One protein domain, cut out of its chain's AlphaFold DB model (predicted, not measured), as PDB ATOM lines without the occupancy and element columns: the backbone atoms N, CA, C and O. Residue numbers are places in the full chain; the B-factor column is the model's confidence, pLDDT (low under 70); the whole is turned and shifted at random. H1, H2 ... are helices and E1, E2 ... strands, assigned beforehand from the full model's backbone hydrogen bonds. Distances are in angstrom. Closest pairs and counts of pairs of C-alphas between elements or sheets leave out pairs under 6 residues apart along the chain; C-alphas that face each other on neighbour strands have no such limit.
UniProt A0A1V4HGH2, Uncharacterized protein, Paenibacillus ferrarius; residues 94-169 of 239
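Overview. This is residues 94 to 169 of the 239 residues of an uncharacterized protein of Paenibacillus ferrarius (UniProt A0A1V4HGH2). A twisted sheet of three strands, E1, E2 and E3, has one long helix, H2, folded back along one of its faces, and the last residues of that helix, 161 to 169, stick out free of the rest. The short helix H1 only grazes the sheet, near Val 135 where E3 begins. The printed part has 76 residues, with two named helices and three named strands in the order H1, E1, E2, E3, H2; the sheet has the order E1, E2, E3 and is antiparallel, and the class is mixed, helices and strands. The whole is only just compact, close to loose, with a radius of gyration of the C-alphas of 13.4 A, and flat, spanning 34 by 33 by 18 A.

Arrangement. H1, residues 97 to 101, is only just on the sheet, with 5 pairs of C-alphas within 10 A, and only grazes it with residues 97 to 100; its closest C-alpha pair with E3, residues 135 to 143, is Met 100 and Val 135, 6.6 A. E1, residues 111 to 116, and E2, residues 123 to 130, form a hairpin, antiparallel at 164 degrees, with N 113 and O 128 within hydrogen-bond range at 2.8 A. E2 and E3 form a second hairpin at 160 degrees, with N 125 and O 141 at 2.8 A; the three strands make a meander, each the antiparallel neighbour of the one before. E3 bends by 55 degrees at residue 138. H2, residues 146 to 169, is on one face of the sheet, making two layers, a helix over a sheet. Its height over the sheet is 9.8 A; it lies over E2 and E3 and runs along the strands, at 11 degrees to E2 on the local plane. The closest C-alphas of H2 and E3 are those of Phe 149 and Cys 143, 5.5 A; those of H2 and E2 are Val 156 and Ala 127, 7.2 A. H1 and H2 are apart. In H2, 18 of 20 O i to N i+4 pairs are within hydrogen-bond range; in H1, 0 of 1, beside 2 of 2 O i to N i+3 pairs.

Along the chain. H1 measures 7.7 A from first to last C-alpha, beginning at C-alpha 97 (-9.252, 31.441, 21.049). E1 measures 16.4 A, E2 21.6 A and E3 22.6 A, the last ending at C-alpha 143 (-24.137, 51.273, 34.589). H2 measures 34.6 A and ends at C-alpha 169 (10.092, 50.346, 33.131).

Size, cuts and confidence. The two C-alphas farthest apart, those of Thr 120 and Met 169, are 39.8 A apart. The printed part has no cut and no long link. Mean pLDDT of the printed part is 89.3; residues 162 to 169 are under 70.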
ATOM      1  N   ARG A  94     -10.543  34.599  30.214       93.25
ATOM      2  CA  ARG A  94      -9.993  34.511  28.866       93.25
ATOM      3  C   ARG A  94     -11.097  34.077  27.917       93.25
ATOM      4  O   ARG A  94     -11.664  32.997  28.088       93.25
ATOM      5  N   LEU A  95     -11.350  34.875  26.886       90.38
ATOM      6  CA  LEU A  95     -12.302  34.494  25.851       90.38
ATOM      7  C   LEU A  95     -11.742  33.345  25.006       90.38
ATOM      8  O   LEU A  95     -10.535  33.087  24.960       90.38
ATOM      9  N   SER A  96     -12.642  32.636  24.325       89.19
ATOM     10  CA  SER A  96     -12.264  31.547  23.427       89.19
ATOM     11  C   SER A  96     -11.222  32.013  22.410       89.19
ATOM     12  O   SER A  96     -11.327  33.099  21.847       89.19
ATOM     13  N   ILE A  97     -10.251  31.154  22.090       83.94
ATOM     14  CA  ILE A  97      -9.252  31.441  21.049       83.94
ATOM     15  C   ILE A  97      -9.940  31.744  19.706       83.94
ATOM     16  O   ILE A  97      -9.450  32.556  18.927       83.94
ATOM     17  N   ARG A  98     -11.118  31.154  19.450       86.69
ATOM     18  CA  ARG A  98     -11.908  31.438  18.242       86.69
ATOM     19  C   ARG A  98     -12.342  32.901  18.154       86.69
ATOM     20  O   ARG A  98     -12.398  33.433  17.051       86.69
ATOM     21  N   THR A  99     -12.575  33.555  19.293       85.31
ATOM     22  CA  THR A  99     -12.995  34.958  19.376       85.31
ATOM     23  C   THR A  99     -11.977  35.902  18.730       85.31
ATOM     24  O   THR A  99     -12.376  36.894  18.132       85.31
ATOM     25  N   MET A 100     -10.678  35.569  18.747       85.00
ATOM     26  CA  MET A 100      -9.627  36.351  18.074       85.00
ATOM     27  C   MET A 100      -9.795  36.422  16.553       85.00
ATOM     28  O   MET A 100      -9.368  37.387  15.930       85.00
ATOM     29  N   PHE A 101     -10.374  35.385  15.947       86.19
ATOM     30  CA  PHE A 101     -10.501  35.276  14.492       86.19
ATOM     31  C   PHE A 101     -11.852  35.774  13.977       86.19
ATOM     32  O   PHE A 101     -12.076  35.815  12.767       86.19
ATOM     33  N   THR A 102     -12.745  36.169  14.884       88.31
ATOM     34  CA  THR A 102     -14.049  36.747  14.564       88.31
ATOM     35  C   THR A 102     -14.006  38.267  14.657       88.31
ATOM     36  O   THR A 102     -13.262  38.830  15.459       88.31
ATOM     37  N   SER A 103     -14.821  38.942  13.844       86.00
ATOM     38  CA  SER A 103     -15.063  40.380  14.003       86.00
ATOM     39  C   SER A 103     -15.675  40.664  15.390       86.00
ATOM     40  O   SER A 103     -16.468  39.845  15.861       86.00
ATOM     41  N   PRO A 104     -15.304  41.766  16.070       89.31
ATOM     42  CA  PRO A 104     -14.377  42.820  15.623       89.31
ATOM     43  C   PRO A 104     -12.890  42.530  15.909       89.31
ATOM     44  O   PRO A 104     -12.007  43.255  15.451       89.31
ATOM     45  N   TRP A 105     -12.571  41.465  16.645       91.44
ATOM     46  CA  TRP A 105     -11.225  41.223  17.179       91.44
ATOM     47  C   TRP A 105     -10.175  40.848  16.141       91.44
ATOM     48  O   TRP A 105      -8.993  41.097  16.360       91.44
ATOM     49  N   LYS A 106     -10.587  40.287  15.005       89.12
ATOM     50  CA  LYS A 106      -9.674  39.967  13.902       89.12
ATOM     51  C   LYS A 106      -8.915  41.201  13.394       89.12
ATOM     52  O   LYS A 106      -7.753  41.086  13.015       89.12
ATOM     53  N   GLU A 107      -9.577  42.354  13.383       91.12
ATOM     54  CA  GLU A 107      -9.080  43.601  12.783       91.12
ATOM     55  C   GLU A 107      -8.632  44.621  13.836       91.12
ATOM     56  O   GLU A 107      -7.850  45.522  13.540       91.12
ATOM     57  N   ALA A 108      -9.090  44.467  15.080       91.50
ATOM     58  CA  ALA A 108      -8.678  45.319  16.184       91.50
ATOM     59  C   ALA A 108      -7.162  45.225  16.432       91.50
ATOM     60  O   ALA A 108      -6.565  44.146  16.386       91.50
ATOM     61  N   SER A 109      -6.520  46.344  16.759       92.12
ATOM     62  CA  SER A 109      -5.122  46.346  17.211       92.12
ATOM     63  C   SER A 109      -5.008  45.793  18.640       92.12
ATOM     64  O   SER A 109      -6.009  45.677  19.339       92.12
ATOM     65  N   PRO A 110      -3.834  45.337  19.100       92.62
ATOM     66  CA  PRO A 110      -3.633  45.090  20.526       92.62
ATOM     67  C   PRO A 110      -3.908  46.363  21.337       92.62
ATOM     68  O   PRO A 110      -3.566  47.455  20.891       92.62
ATOM     69  N   GLY A 111      -4.532  46.219  22.502       92.75
ATOM     70  CA  GLY A 111      -4.907  47.348  23.347       92.75
ATOM     71  C   GLY A 111      -6.090  47.049  24.260       92.75
ATOM     72  O   GLY A 111      -6.681  45.965  24.210       92.75
ATOM     73  N   LEU A 112      -6.415  48.025  25.101       94.44
ATOM     74  CA  LEU A 112      -7.563  47.997  25.997       94.44
ATOM     75  C   LEU A 112      -8.774  48.640  25.316       94.44
ATOM     76  O   LEU A 112      -8.697  49.757  24.807       94.44
ATOM     77  N   TYR A 113      -9.896  47.929  25.319       95.31
ATOM     78  CA  TYR A 113     -11.142  48.346  24.691       95.31
ATOM     79  C   TYR A 113     -12.253  48.426  25.730       95.31
ATOM     80  O   TYR A 113     -12.418  47.510  26.529       95.31
ATOM     81  N   ILE A 114     -13.053  49.490  25.676       96.75
ATOM     82  CA  ILE A 114     -14.293  49.600  26.447       96.75
ATOM     83  C   ILE A 114     -15.467  49.342  25.509       96.75
ATOM     84  O   ILE A 114     -15.634  50.036  24.506       96.75
ATOM     85  N   ILE A 115     -16.283  48.343  25.835       96.00
ATOM     86  CA  ILE A 115     -17.452  47.946  25.047       96.00
ATOM     87  C   ILE A 115     -18.715  48.206  25.862       96.00
ATOM     88  O   ILE A 115     -18.791  47.838  27.033       96.00
ATOM     89  N   LYS A 116     -19.713  48.815  25.219       97.12
ATOM     90  CA  LYS A 116     -21.078  48.940  25.741       97.12
ATOM     91  C   LYS A 116     -21.957  47.855  25.125       97.12
ATOM     92  O   LYS A 116     -21.881  47.627  23.918       97.12
ATOM     93  N   SER A 117     -22.830  47.234  25.914       96.19
ATOM     94  CA  SER A 117     -23.820  46.286  25.379       96.19
ATOM     95  C   SER A 117     -24.914  46.962  24.547       96.19
ATOM     96  O   SER A 117     -25.494  46.329  23.668       96.19
ATOM     97  N   ARG A 118     -25.203  48.243  24.813       95.94
ATOM     98  CA  ARG A 118     -26.180  49.066  24.085       95.94
ATOM     99  C   ARG A 118     -25.882  50.561  24.236       95.94
ATOM    100  O   ARG A 118     -25.064  50.956  25.060       95.94
ATOM    101  N   ASN A 119     -26.555  51.390  23.436       94.88
ATOM    102  CA  ASN A 119     -26.331  52.844  23.388       94.88
ATOM    103  C   ASN A 119     -27.173  53.646  24.395       94.88
ATOM    104  O   ASN A 119     -27.033  54.863  24.474       94.88
ATOM    105  N   THR A 120     -28.056  52.984  25.139       96.44
ATOM    106  CA  THR A 120     -28.954  53.598  26.123       96.44
ATOM    107  C   THR A 120     -28.727  52.994  27.501       96.44
ATOM    108  O   THR A 120     -28.309  51.843  27.615       96.44
ATOM    109  N   TYR A 121     -29.020  53.758  28.549       96.50
ATOM    110  CA  TYR A 121     -28.933  53.283  29.926       96.50
ATOM    111  C   TYR A 121     -30.217  52.560  30.368       96.50
ATOM    112  O   TYR A 121     -31.294  52.889  29.860       96.50
ATOM    113  N   PRO A 122     -30.133  51.592  31.303       97.69
ATOM    114  CA  PRO A 122     -28.906  51.022  31.895       97.69
ATOM    115  C   PRO A 122     -28.090  50.217  30.867       97.69
ATOM    116  O   PRO A 122     -28.623  49.900  29.821       97.69
ATOM    117  N   LEU A 123     -26.824  49.872  31.083       97.69
ATOM    118  CA  LEU A 123     -26.041  49.055  30.139       97.69
ATOM    119  C   LEU A 123     -25.001  48.197  30.852       97.69
ATOM    120  O   LEU A 123     -24.626  48.500  31.979       97.69
ATOM    121  N   HIS A 124     -24.501  47.165  30.173       97.62
ATOM    122  CA  HIS A 124     -23.264  46.508  30.582       97.62
ATOM    123  C   HIS A 124     -22.084  47.208  29.920       97.62
ATOM    124  O   HIS A 124     -22.071  47.404  28.699       97.62
ATOM    125  N   ALA A 125     -21.092  47.549  30.730       97.94
ATOM    126  CA  ALA A 125     -19.782  47.983  30.291       97.94
ATOM    127  C   ALA A 125     -18.784  46.840  30.490       97.94
ATOM    128  O   ALA A 125     -18.803  46.146  31.508       97.94
ATOM    129  N   SER A 126     -17.913  46.632  29.510       97.62
ATOM    130  CA  SER A 126     -16.873  45.608  29.562       97.62
ATOM    131  C   SER A 126     -15.537  46.200  29.149       97.62
ATOM    132  O   SER A 126     -15.423  46.773  28.065       97.62
ATOM    133  N   ALA A 127     -14.531  46.039  30.002       97.50
ATOM    134  CA  ALA A 127     -13.145  46.327  29.681       97.50
ATOM    135  C   ALA A 127     -12.491  45.054  29.149       97.50
ATOM    136  O   ALA A 127     -12.443  44.025  29.829       97.50
ATOM    137  N   VAL A 128     -12.016  45.121  27.912       96.06
ATOM    138  CA  VAL A 128     -11.489  43.978  27.182       96.06
ATOM    139  C   VAL A 128     -10.066  44.269  26.735       96.06
ATOM    140  O   VAL A 128      -9.828  45.166  25.926       96.06
ATOM    141  N   LEU A 129      -9.115  43.487  27.236       94.62
ATOM    142  CA  LEU A 129      -7.712  43.586  26.865       94.62
ATOM    143  C   LEU A 129      -7.407  42.626  25.714       94.62
ATOM    144  O   LEU A 129      -7.423  41.398  25.861       94.62
ATOM    145  N   LYS A 130      -7.083  43.187  24.550       92.50
ATOM    146  CA  LYS A 130      -6.631  42.429  23.387       92.50
ATOM    147  C   LYS A 130      -5.109  42.385  23.339       92.50
ATOM    148  O   LYS A 130      -4.441  43.403  23.192       92.50
ATOM    149  N   LYS A 131      -4.564  41.172  23.344       90.50
ATOM    150  CA  LYS A 131      -3.157  40.873  23.052       90.50
ATOM    151  C   LYS A 131      -3.035  40.235  21.663       90.50
ATOM    152  O   LYS A 131      -4.028  39.976  20.986       90.50
ATOM    153  N   LYS A 132      -1.803  39.962  21.221       86.25
ATOM    154  CA  LYS A 132      -1.523  39.391  19.888       86.25
ATOM    155  C   LYS A 132      -2.282  38.085  19.608       86.25
ATOM    156  O   LYS A 132      -2.727  37.878  18.486       86.25
ATOM    157  N   PHE A 133      -2.452  37.237  20.624       84.94
ATOM    158  CA  PHE A 133      -3.062  35.906  20.488       84.94
ATOM    159  C   PHE A 133      -4.221  35.640  21.461       84.94
ATOM    160  O   PHE A 133      -4.743  34.528  21.493       84.94
ATOM    161  N   PHE A 134      -4.619  36.631  22.264       88.94
ATOM    162  CA  PHE A 134      -5.606  36.446  23.329       88.94
ATOM    163  C   PHE A 134      -6.508  37.667  23.474       88.94
ATOM    164  O   PHE A 134      -6.036  38.796  23.357       88.94
ATOM    165  N   VAL A 135      -7.774  37.423  23.808       93.19
ATOM    166  CA  VAL A 135      -8.707  38.446  24.288       93.19
ATOM    167  C   VAL A 135      -9.084  38.102  25.724       93.19
ATOM    168  O   VAL A 135      -9.494  36.971  26.002       93.19
ATOM    169  N   TRP A 136      -8.939  39.070  26.619       94.56
ATOM    170  CA  TRP A 136      -9.283  38.956  28.029       94.56
ATOM    171  C   TRP A 136     -10.428  39.897  28.356       94.56
ATOM    172  O   TRP A 136     -10.351  41.081  28.052       94.56
ATOM    173  N   LEU A 137     -11.473  39.367  28.978       96.12
ATOM    174  CA  LEU A 137     -12.435  40.176  29.704       96.12
ATOM    175  C   LEU A 137     -11.822  40.467  31.076       96.12
ATOM    176  O   LEU A 137     -11.648  39.542  31.869       96.12
ATOM    177  N   GLU A 138     -11.433  41.719  31.307       95.94
ATOM    178  CA  GLU A 138     -10.742  42.136  32.535       95.94
ATOM    179  C   GLU A 138     -11.727  42.629  33.592       95.94
ATOM    180  O   GLU A 138     -11.635  42.232  34.748       95.94
ATOM    181  N   HIS A 139     -12.680  43.473  33.192       96.81
ATOM    182  CA  HIS A 139     -13.655  44.052  34.113       96.81
ATOM    183  C   HIS A 139     -15.021  44.144  33.463       96.81
ATOM    184  O   HIS A 139     -15.141  44.442  32.268       96.81
ATOM    185  N   THR A 140     -16.056  43.967  34.276       97.50
ATOM    186  CA  THR A 140     -17.433  44.237  33.882       97.50
ATOM    187  C   THR A 140     -18.137  45.100  34.913       97.50
ATOM    188  O   THR A 140     -17.766  45.125  36.085       97.50
ATOM    189  N   ALA A 141     -19.130  45.853  34.456       97.56
ATOM    190  CA  ALA A 141     -20.022  46.602  35.323       97.56
ATOM    191  C   ALA A 141     -21.387  46.781  34.657       97.56
ATOM    192  O   ALA A 141     -21.504  46.792  33.429       97.56
ATOM    193  N   VAL A 142     -22.415  46.966  35.480       97.88
ATOM    194  CA  VAL A 142     -23.709  47.500  35.050       97.88
ATOM    195  C   VAL A 142     -23.726  48.983  35.392       97.88
ATOM    196  O   VAL A 142     -23.470  49.338  36.537       97.88
ATOM    197  N   CYS A 143     -24.030  49.828  34.414       97.44
ATOM    198  CA  CYS A 143     -24.137  51.273  34.589       97.44
ATOM    199  C   CYS A 143     -25.582  51.703  34.337       97.44
ATOM    200  O   CYS A 143     -26.118  51.452  33.257       97.44
ATOM    201  N   GLU A 144     -26.205  52.363  35.304       96.56
ATOM    202  CA  GLU A 144     -27.552  52.936  35.210       96.56
ATOM    203  C   GLU A 144     -27.535  54.356  34.647       96.56
ATOM    204  O   GLU A 144     -28.545  54.835  34.130       96.56
ATOM    205  N   THR A 145     -26.377  55.013  34.705       97.31
ATOM    206  CA  THR A 145     -26.185  56.403  34.291       97.31
ATOM    207  C   THR A 145     -24.881  56.600  33.522       97.31
ATOM    208  O   THR A 145     -23.969  55.765  33.536       97.31
ATOM    209  N   GLU A 146     -24.781  57.741  32.843       97.38
ATOM    210  CA  GLU A 146     -23.562  58.159  32.150       97.38
ATOM    211  C   GLU A 146     -22.426  58.452  33.136       97.38
ATOM    212  O   GLU A 146     -21.261  58.170  32.852       97.38
ATOM    213  N   GLU A 147     -22.756  58.970  34.315       97.81
ATOM    214  CA  GLU A 147     -21.820  59.246  35.398       97.81
ATOM    215  C   GLU A 147     -21.164  57.957  35.906       97.81
ATOM    216  O   GLU A 147     -19.939  57.898  36.029       97.81
ATOM    217  N   GLU A 148     -21.951  56.900  36.120       97.00
ATOM    218  CA  GLU A 148     -21.435  55.581  36.502       97.00
ATOM    219  C   GLU A 148     -20.546  54.975  35.415       97.00
ATOM    220  O   GLU A 148     -19.489  54.419  35.716       97.00
ATOM    221  N   PHE A 149     -20.926  55.122  34.143       97.94
ATOM    222  CA  PHE A 149     -20.100  54.653  33.034       97.94
ATOM    223  C   PHE A 149     -18.754  55.391  32.961       97.94
ATOM    224  O   PHE A 149     -17.710  54.776  32.732       97.94
ATOM    225  N   ARG A 150     -18.739  56.706  33.208       97.81
ATOM    226  CA  ARG A 150     -17.491  57.481  33.300       97.81
ATOM    227  C   ARG A 150     -16.644  57.067  34.496       97.81
ATOM    228  O   ARG A 150     -15.431  56.952  34.345       97.81
ATOM    229  N   ALA A 151     -17.261  56.803  35.647       97.50
ATOM    230  CA  ALA A 151     -16.556  56.297  36.822       97.50
ATOM    231  C   ALA A 151     -15.911  54.928  36.546       97.50
ATOM    232  O   ALA A 151     -14.742  54.725  36.876       97.50
ATOM    233  N   PHE A 152     -16.630  54.029  35.865       97.12
ATOM    234  CA  PHE A 152     -16.095  52.753  35.392       97.12
ATOM    235  C   PHE A 152     -14.866  52.955  34.495       97.12
ATOM    236  O   PHE A 152     -13.808  52.397  34.776       97.12
ATOM    237  N   MET A 153     -14.969  53.796  33.458       97.00
ATOM    238  CA  MET A 153     -13.841  54.081  32.562       97.00
ATOM    239  C   MET A 153     -12.639  54.675  33.303       97.00
ATOM    240  O   MET A 153     -11.511  54.256  33.058       97.00
ATOM    241  N   GLY A 154     -12.873  55.618  34.220       96.75
ATOM    242  CA  GLY A 154     -11.814  56.225  35.026       96.75
ATOM    243  C   GLY A 154     -11.087  55.199  35.896       96.75
ATOM    244  O   GLY A 154      -9.860  55.193  35.939       96.75
ATOM    245  N   ARG A 155     -11.830  54.281  36.525       95.94
ATOM    246  CA  ARG A 155     -11.246  53.210  37.340       95.94
ATOM    247  C   ARG A 155     -10.453  52.208  36.502       95.94
ATOM    248  O   ARG A 155      -9.352  51.839  36.890       95.94
ATOM    249  N   VAL A 156     -10.978  51.806  35.341       95.94
ATOM    250  CA  VAL A 156     -10.259  50.924  34.406       95.94
ATOM    251  C   VAL A 156      -8.967  51.587  33.929       95.94
ATOM    252  O   VAL A 156      -7.930  50.932  33.875       95.94
ATOM    253  N   HIS A 157      -9.012  52.880  33.601       93.25
ATOM    254  CA  HIS A 157      -7.825  53.611  33.174       93.25
ATOM    255  C   HIS A 157      -6.766  53.652  34.275       93.25
ATOM    256  O   HIS A 157      -5.625  53.310  33.999       93.25
ATOM    257  N   ALA A 158      -7.152  53.969  35.514       92.44
ATOM    258  CA  ALA A 158      -6.234  53.974  36.649       92.44
ATOM    259  C   ALA A 158      -5.584  52.595  36.886       92.44
ATOM    260  O   ALA A 158      -4.368  52.509  36.995       92.44
ATOM    261  N   GLU A 159      -6.361  51.502  36.890       91.50
ATOM    262  CA  GLU A 159      -5.815  50.154  37.144       91.50
ATOM    263  C   GLU A 159      -4.890  49.641  36.018       91.50
ATOM    264  O   GLU A 159      -4.006  48.824  36.276       91.50
ATOM    265  N   HIS A 160      -5.074  50.092  34.769       87.50
ATOM    266  CA  HIS A 160      -4.289  49.613  33.617       87.50
ATOM    267  C   HIS A 160      -3.203  50.586  33.141       87.50
ATOM    268  O   HIS A 160      -2.290  50.144  32.446       87.50
ATOM    269  N   GLN A 161      -3.255  51.868  33.516       79.62
ATOM    270  CA  GLN A 161      -2.171  52.821  33.258       79.62
ATOM    271  C   GLN A 161      -0.925  52.453  34.075       79.62
ATOM    272  O   GLN A 161       0.159  52.332  33.507       79.62
ATOM    273  N   ASP A 162      -1.099  52.143  35.362       61.28
ATOM    274  CA  ASP A 162      -0.000  51.742  36.248       61.28
ATOM    275  C   ASP A 162       0.684  50.449  35.762       61.28
ATOM    276  O   ASP A 162       1.905  50.314  35.815       61.28
ATOM    277  N   MET A 163      -0.079  49.493  35.215       58.38
ATOM    278  CA  MET A 163       0.502  48.273  34.641       58.38
ATOM    279  C   MET A 163       1.345  48.541  33.395       58.38
ATOM    280  O   MET A 163       2.338  47.847  33.186       58.38
ATOM    281  N   GLN A 164       0.956  49.512  32.564       57.31
ATOM    282  CA  GLN A 164       1.701  49.846  31.355       57.31
ATOM    283  C   GLN A 164       3.028  50.533  31.706       57.31
ATOM    284  O   GLN A 164       4.071  50.139  31.192       57.31
ATOM    285  N   GLU A 165       3.013  51.463  32.665       51.44
ATOM    286  CA  GLU A 165       4.222  52.145  33.144       51.44
ATOM    287  C   GLU A 165       5.206  51.183  33.836       51.44
ATOM    288  O   GLU A 165       6.419  51.274  33.634       51.44
ATOM    289  N   HIS A 166       4.709  50.209  34.607       52.47
ATOM    290  CA  HIS A 166       5.557  49.179  35.213       52.47
ATOM    291  C   HIS A 166       6.165  48.216  34.188       52.47
ATOM    292  O   HIS A 166       7.309  47.794  34.355       52.47
ATOM    293  N   GLN A 167       5.421  47.876  33.134       50.78
ATOM    294  CA  GLN A 167       5.907  46.980  32.091       50.78
ATOM    295  C   GLN A 167       6.977  47.663  31.223       50.78
ATOM    296  O   GLN A 167       8.022  47.065  30.970       50.78
ATOM    297  N   ASP A 168       6.776  48.935  30.872       52.69
ATOM    298  CA  ASP A 168       7.752  49.729  30.119       52.69
ATOM    299  C   ASP A 168       9.041  49.953  30.934       52.69
ATOM    300  O   ASP A 168      10.150  49.842  30.408       52.69
ATOM    301  N   MET A 169       8.930  50.197  32.246       47.00
ATOM    302  CA  MET A 169      10.092  50.346  33.131       47.00
ATOM    303  C   MET A 169      10.900  49.047  33.257       47.00
ATOM    304  O   MET A 169      12.130  49.093  33.257       47.00
TER     305      MET A 169